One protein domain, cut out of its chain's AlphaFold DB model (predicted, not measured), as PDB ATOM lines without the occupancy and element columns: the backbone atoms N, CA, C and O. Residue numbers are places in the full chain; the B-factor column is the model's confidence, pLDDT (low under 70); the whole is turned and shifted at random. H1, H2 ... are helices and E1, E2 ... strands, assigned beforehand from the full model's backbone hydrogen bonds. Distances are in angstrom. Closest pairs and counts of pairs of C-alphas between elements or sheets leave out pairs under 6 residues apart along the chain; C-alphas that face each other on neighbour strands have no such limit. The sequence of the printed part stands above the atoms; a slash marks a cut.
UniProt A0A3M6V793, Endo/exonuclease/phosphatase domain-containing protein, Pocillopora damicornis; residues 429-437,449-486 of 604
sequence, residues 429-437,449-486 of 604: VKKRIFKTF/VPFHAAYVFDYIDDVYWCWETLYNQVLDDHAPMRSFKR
ATOM      1  N   VAL A 429     178.773 162.309 134.042       79.31
ATOM      2  CA  VAL A 429     178.722 161.368 135.158       79.31
ATOM      3  C   VAL A 429     177.301 160.840 135.226       79.31
ATOM      4  O   VAL A 429     176.356 161.617 135.378       79.31
ATOM      5  N   LYS A 430     177.146 159.526 135.108       84.12
ATOM      6  CA  LYS A 430     175.878 158.854 135.383       84.12
ATOM      7  C   LYS A 430     175.770 158.646 136.895       84.12
ATOM      8  O   LYS A 430     176.717 158.169 137.518       84.12
ATOM      9  N   LYS A 431     174.668 159.090 137.497       86.38
ATOM     10  CA  LYS A 431     174.362 158.862 138.915       86.38
ATOM     11  C   LYS A 431     172.901 158.476 139.062       86.38
ATOM     12  O   LYS A 431     172.049 159.067 138.399       86.38
ATOM     13  N   ARG A 432     172.623 157.553 139.979       88.50
ATOM     14  CA  ARG A 432     171.261 157.256 140.425       88.50
ATOM     15  C   ARG A 432     170.724 158.400 141.277       88.50
ATOM     16  O   ARG A 432     171.466 159.000 142.063       88.50
ATOM     17  N   ILE A 433     169.454 158.739 141.088       89.19
ATOM     18  CA  ILE A 433     168.782 159.767 141.880       89.19
ATOM     19  C   ILE A 433     168.082 159.110 143.057       89.19
ATOM     20  O   ILE A 433     167.117 158.390 142.872       89.19
ATOM     21  N   PHE A 434     168.529 159.446 144.264       87.88
ATOM     22  CA  PHE A 434     167.919 158.974 145.509       87.88
ATOM     23  C   PHE A 434     166.976 159.998 146.156       87.88
ATOM     24  O   PHE A 434     166.485 159.771 147.252       87.88
ATOM     25  N   LYS A 435     166.720 161.148 145.511       84.00
ATOM     26  CA  LYS A 435     165.869 162.209 146.087       84.00
ATOM     27  C   LYS A 435     164.438 161.746 146.376       84.00
ATOM     28  O   LYS A 435     163.831 162.260 147.303       84.00
ATOM     29  N   THR A 436     163.922 160.839 145.557       83.31
ATOM     30  CA  THR A 436     162.565 160.282 145.639       83.31
ATOM     31  C   THR A 436     162.586 158.802 146.015       83.31
ATOM     32  O   THR A 436     161.583 158.125 145.851       83.31
ATOM     33  N   PHE A 437     163.732 158.280 146.464       90.38
ATOM     34  CA  PHE A 437     163.870 156.865 146.779       90.38
ATOM     35  C   PHE A 437     163.146 156.550 148.089       90.38
ATOM     36  O   PHE A 437     163.508 157.093 149.135       90.38
ATOM     37  N   VAL A 449     160.018 140.175 142.714       92.00
ATOM     38  CA  VAL A 449     160.859 139.808 141.573       92.00
ATOM     39  C   VAL A 449     161.125 138.298 141.572       92.00
ATOM     40  O   VAL A 449     161.628 137.759 142.563       92.00
ATOM     41  N   PRO A 450     160.862 137.590 140.459       91.81
ATOM     42  CA  PRO A 450     161.087 136.153 140.357       91.81
ATOM     43  C   PRO A 450     162.567 135.836 140.087       91.81
ATOM     44  O   PRO A 450     162.927 135.345 139.024       91.81
ATOM     45  N   PHE A 451     163.449 136.079 141.061       89.50
ATOM     46  CA  PHE A 451     164.888 135.797 140.912       89.50
ATOM     47  C   PHE A 451     165.203 134.325 140.618       89.50
ATOM     48  O   PHE A 451     166.248 134.024 140.052       89.50
ATOM     49  N   HIS A 452     164.294 133.410 140.971       88.81
ATOM     50  CA  HIS A 452     164.422 131.990 140.653       88.81
ATOM     51  C   HIS A 452     164.469 131.725 139.138       88.81
ATOM     52  O   HIS A 452     165.121 130.775 138.716       88.81
ATOM     53  N   ALA A 453     163.855 132.589 138.318       86.75
ATOM     54  CA  ALA A 453     163.866 132.468 136.861       86.75
ATOM     55  C   ALA A 453     165.276 132.606 136.259       86.75
ATOM     56  O   ALA A 453     165.534 132.073 135.184       86.75
ATOM     57  N   ALA A 454     166.204 133.269 136.958       88.31
ATOM     58  CA  ALA A 454     167.587 133.391 136.509       88.31
ATOM     59  C   ALA A 454     168.345 132.053 136.547       88.31
ATOM     60  O   ALA A 454     169.292 131.882 135.792       88.31
ATOM     61  N   TYR A 455     167.927 131.089 137.373       89.50
ATOM     62  CA  TYR A 455     168.592 129.784 137.499       89.50
ATOM     63  C   TYR A 455     168.101 128.740 136.487       89.50
ATOM     64  O   TYR A 455     168.484 127.579 136.571       89.50
ATOM     65  N   VAL A 456     167.248 129.142 135.540       89.19
ATOM     66  CA  VAL A 456     166.827 128.291 134.417       89.19
ATOM     67  C   VAL A 456     167.947 128.158 133.375       89.19
ATOM     68  O   VAL A 456     167.928 127.231 132.572       89.19
ATOM     69  N   PHE A 457     168.919 129.074 133.373       89.06
ATOM     70  CA  PHE A 457     170.041 129.050 132.438       89.06
ATOM     71  C   PHE A 457     171.173 128.136 132.919       89.06
ATOM     72  O   PHE A 457     171.538 128.150 134.093       89.06
ATOM     73  N   ASP A 458     171.772 127.401 131.981       89.38
ATOM     74  CA  ASP A 458     172.866 126.459 132.260       89.38
ATOM     75  C   ASP A 458     174.234 127.147 132.415       89.38
ATOM     76  O   ASP A 458     175.145 126.618 133.054       89.38
ATOM     77  N   TYR A 459     174.394 128.339 131.831       92.44
ATOM     78  CA  TYR A 459     175.645 129.092 131.862       92.44
ATOM     79  C   TYR A 459     175.630 130.162 132.951       92.44
ATOM     80  O   TYR A 459     174.709 130.970 133.049       92.44
ATOM     81  N   ILE A 460     176.713 130.221 133.731       91.38
ATOM     82  CA  ILE A 460     176.881 131.169 134.846       91.38
ATOM     83  C   ILE A 460     176.729 132.628 134.384       91.38
ATOM     84  O   ILE A 460     176.129 133.435 135.095       91.38
ATOM     85  N   ASP A 461     177.238 132.957 133.196       90.69
ATOM     86  CA  ASP A 461     177.144 134.309 132.634       90.69
ATOM     87  C   ASP A 461     175.686 134.712 132.349       90.69
ATOM     88  O   ASP A 461     175.291 135.844 132.634       90.69
ATOM     89  N   ASP A 462     174.864 133.777 131.869       90.44
ATOM     90  CA  ASP A 462     173.448 134.009 131.562       90.44
ATOM     91  C   ASP A 462     172.602 134.118 132.841       90.44
ATOM     92  O   ASP A 462     171.730 134.988 132.945       90.44
ATOM     93  N   VAL A 463     172.912 133.298 133.855       90.75
ATOM     94  CA  VAL A 463     172.320 133.402 135.201       90.75
ATOM     95  C   VAL A 463     172.597 134.785 135.790       90.75
ATOM     96  O   VAL A 463     171.681 135.459 136.274       90.75
ATOM     97  N   TYR A 464     173.851 135.242 135.722       92.31
ATOM     98  CA  TYR A 464     174.244 136.557 136.217       92.31
ATOM     99  C   TYR A 464     173.540 137.683 135.457       92.31
ATOM    100  O   TYR A 464     172.967 138.573 136.085       92.31
ATOM    101  N   TRP A 465     173.525 137.626 134.122       92.06
ATOM    102  CA  TRP A 465     172.864 138.626 133.285       92.06
ATOM    103  C   TRP A 465     171.367 138.744 133.593       92.06
ATOM    104  O   TRP A 465     170.846 139.856 133.737       92.06
ATOM    105  N   CYS A 466     170.667 137.615 133.738       90.75
ATOM    106  CA  CYS A 466     169.240 137.607 134.047       90.75
ATOM    107  C   CYS A 466     168.970 138.191 135.440       90.75
ATOM    108  O   CYS A 466     168.128 139.082 135.589       90.75
ATOM    109  N   TRP A 467     169.731 137.755 136.449       94.75
ATOM    110  CA  TRP A 467     169.616 138.278 137.810       94.75
ATOM    111  C   TRP A 467     169.887 139.788 137.866       94.75
ATOM    112  O   TRP A 467     169.102 140.545 138.443       94.75
ATOM    113  N   GLU A 468     170.969 140.238 137.225       93.31
ATOM    114  CA  GLU A 468     171.357 141.647 137.163       93.31
ATOM    115  C   GLU A 468     170.283 142.489 136.468       93.31
ATOM    116  O   GLU A 468     169.978 143.597 136.918       93.31
ATOM    117  N   THR A 469     169.676 141.969 135.400       91.38
ATOM    118  CA  THR A 469     168.608 142.655 134.664       91.38
ATOM    119  C   THR A 469     167.362 142.828 135.529       91.38
ATOM    120  O   THR A 469     166.853 143.944 135.647       91.38
ATOM    121  N   LEU A 470     166.905 141.757 136.185       92.50
ATOM    122  CA  LEU A 470     165.747 141.785 137.085       92.50
ATOM    123  C   LEU A 470     165.957 142.756 138.256       92.50
ATOM    124  O   LEU A 470     165.070 143.539 138.596       92.50
ATOM    125  N   TYR A 471     167.151 142.749 138.850       93.75
ATOM    126  CA  TYR A 471     167.501 143.669 139.929       93.75
ATOM    127  C   TYR A 471     167.559 145.128 139.453       93.75
ATOM    128  O   TYR A 471     167.011 146.024 140.102       93.75
ATOM    129  N   ASN A 472     168.216 145.388 138.317       91.94
ATOM    130  CA  ASN A 472     168.380 146.745 137.801       91.94
ATOM    131  C   ASN A 472     167.065 147.372 137.337       91.94
ATOM    132  O   ASN A 472     166.947 148.584 137.463       91.94
ATOM    133  N   GLN A 473     166.082 146.591 136.871       91.06
ATOM    134  CA  GLN A 473     164.747 147.104 136.535       91.06
ATOM    135  C   GLN A 473     164.081 147.762 137.749       91.06
ATOM    136  O   GLN A 473     163.772 148.952 137.712       91.06
ATOM    137  N   VAL A 474     163.981 147.038 138.869       92.44
ATOM    138  CA  VAL A 474     163.424 147.595 140.115       92.44
ATOM    139  C   VAL A 474     164.269 148.768 140.612       92.44
ATOM    140  O   VAL A 474     163.753 149.786 141.075       92.44
ATOM    141  N   LEU A 475     165.593 148.667 140.501       90.88
ATOM    142  CA  LEU A 475     166.482 149.746 140.914       90.88
ATOM    143  C   LEU A 475     166.357 151.002 140.031       90.88
ATOM    144  O   LEU A 475     166.555 152.110 140.531       90.88
ATOM    145  N   ASP A 476     166.058 150.863 138.741       91.00
ATOM    146  CA  ASP A 476     165.847 151.972 137.807       91.00
ATOM    147  C   ASP A 476     164.501 152.667 138.038       91.00
ATOM    148  O   ASP A 476     164.452 153.895 137.941       91.00
ATOM    149  N   ASP A 477     163.460 151.933 138.436       89.75
ATOM    150  CA  ASP A 477     162.156 152.508 138.793       89.75
ATOM    151  C   ASP A 477     162.242 153.362 140.068       89.75
ATOM    152  O   ASP A 477     161.762 154.498 140.117       89.75
ATOM    153  N   HIS A 478     162.932 152.851 141.092       91.12
ATOM    154  CA  HIS A 478     163.038 153.506 142.404       91.12
ATOM    155  C   HIS A 478     164.184 154.524 142.501       91.12
ATOM    156  O   HIS A 478     164.103 155.507 143.242       91.12
ATOM    157  N   ALA A 479     165.277 154.305 141.769       91.75
ATOM    158  CA  ALA A 479     166.470 155.150 141.786       91.75
ATOM    159  C   ALA A 479     167.053 155.323 140.369       91.75
ATOM    160  O   ALA A 479     168.179 154.878 140.099       91.75
ATOM    161  N   PRO A 480     166.341 156.018 139.462       90.50
ATOM    162  CA  PRO A 480     166.679 156.070 138.045       90.50
ATOM    163  C   PRO A 480     168.067 156.647 137.793       90.50
ATOM    164  O   PRO A 480     168.494 157.639 138.407       90.50
ATOM    165  N   MET A 481     168.767 156.052 136.829       88.44
ATOM    166  CA  MET A 481     170.054 156.545 136.364       88.44
ATOM    167  C   MET A 481     169.863 157.826 135.548       88.44
ATOM    168  O   MET A 481     169.252 157.818 134.483       88.44
ATOM    169  N   ARG A 482     170.439 158.944 135.999       86.06
ATOM    170  CA  ARG A 482     170.460 160.189 135.219       86.06
ATOM    171  C   ARG A 482     171.880 160.609 134.874       86.06
ATOM    172  O   ARG A 482     172.817 160.495 135.667       86.06
ATOM    173  N   SER A 483     172.041 161.104 133.652       83.75
ATOM    174  CA  SER A 483     173.298 161.653 133.157       83.75
ATOM    175  C   SER A 483     173.425 163.123 133.538       83.75
ATOM    176  O   SER A 483     172.621 163.955 133.115       83.75
ATOM    177  N   PHE A 484     174.474 163.466 134.279       75.62
ATOM    178  CA  PHE A 484     174.780 164.842 134.643       75.62
ATOM    179  C   PHE A 484     176.057 165.290 133.946       75.62
ATOM    180  O   PHE A 484     177.109 164.661 134.073       75.62
ATOM    181  N   LYS A 485     175.993 166.425 133.246       70.94
ATOM    182  CA  LYS A 485     177.203 167.099 132.767       70.94
ATOM    183  C   LYS A 485     177.946 167.640 133.982       70.94
ATOM    184  O   LYS A 485     177.460 168.543 134.666       70.94
ATOM    185  N   ARG A 486     179.130 167.096 134.260       61.72
ATOM    186  CA  ARG A 486     179.989 167.594 135.330       61.72
ATOM    187  C   ARG A 486     180.444 169.002 134.962       61.72
ATOM    188  O   ARG A 486     181.245 169.188 134.046       61.72
TER     189      ARG A 486
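AT A GLANCE: This is residues 429 to 437 and 449 to 486 of the 604 residues of the protein "Endo/exonuclease/phosphatase domain-containing protein" of Pocillopora damicornis (UniProt A0A3M6V793). A small ribbon of two antiparallel strands, E1 and E2, sits at one end of a thin, elongated model, and one long helix, H2, runs from it to the other end, where a short helix, H1, folds back beside part of H2 as a helical hairpin. The printed part has 47 residues with two named helices and two named strands, in the order E1, H1, H2, E2 along the chain; the sheet's order is E1 - E2, antiparallel, and the class is mixed, helices and strands. The whole is only just loose, close to extended, with a radius of gyration of the C-alphas of 13.8 A. The C-alphas span 41 by 20 by 8 A, only just a rod.

IN THESE COORDINATES: Strand E1 holds residues 429 to 432 and is 10.0 A long from first to last C-alpha, beginning at C-alpha 429 at (178.722, 161.368, 135.158). Strand E2, residues 481 to 485, is 13.2 A long and ends at C-alpha 485 at (177.203, 167.099, 132.767). Helix H2, residues 460 to 478, measures 27.3 A, from C-alpha 460 at (176.881, 131.169, 134.846) to C-alpha 478. Helix H1, residues 451 to 456, measures 10.1 A.

HOW THE PARTS SIT: E1 and E2 are antiparallel neighbours, with 147 degrees between their N-to-C directions. The C-alphas of Lys 430 and Ser 483 face each other at 4.4 A. N 429 and O 484, at 2.9 A, and N 431 and O 482, at 3.0 A, are within hydrogen-bond range. A tight link of 2 residues joins H2 to E2. E1 and H2 are only just apart, their closest C-alphas 8.0 A from each other. H1 and H2 touch, H2 with residues 462 to 470 alone; their closest C-alphas, those of Ala 454 and Val 463, are 4.9 A apart. The two helices run opposite ways at a shallow tilt of 24 degrees and form a helical hairpin with a tight link of 3 residues. H1 and E2 are apart. In H2, 14 of 15 O i to N i+4 pairs are within hydrogen-bond range; in H1, 0 of 2 are, while 3 of its 3 O i to N i+3 pairs are.

THE WHOLE: The two C-alphas farthest apart are those of Asp 458 and Arg 486, 41.9 A, while the first and last printed C-alphas, those of Val 429 and Arg 486, are 6.4 A apart. Residues 438 to 448 are cut out and not printed, and C-alphas 437 and 449 stand 18.1 A apart across the cut. The link from E1 to H1 runs across this cut. Of the links that are printed whole, H1 to H2 and H2 to E2, neither is long. The mean pLDDT of the printed part is 88.3, and residue 486 is the one printed residue under 70.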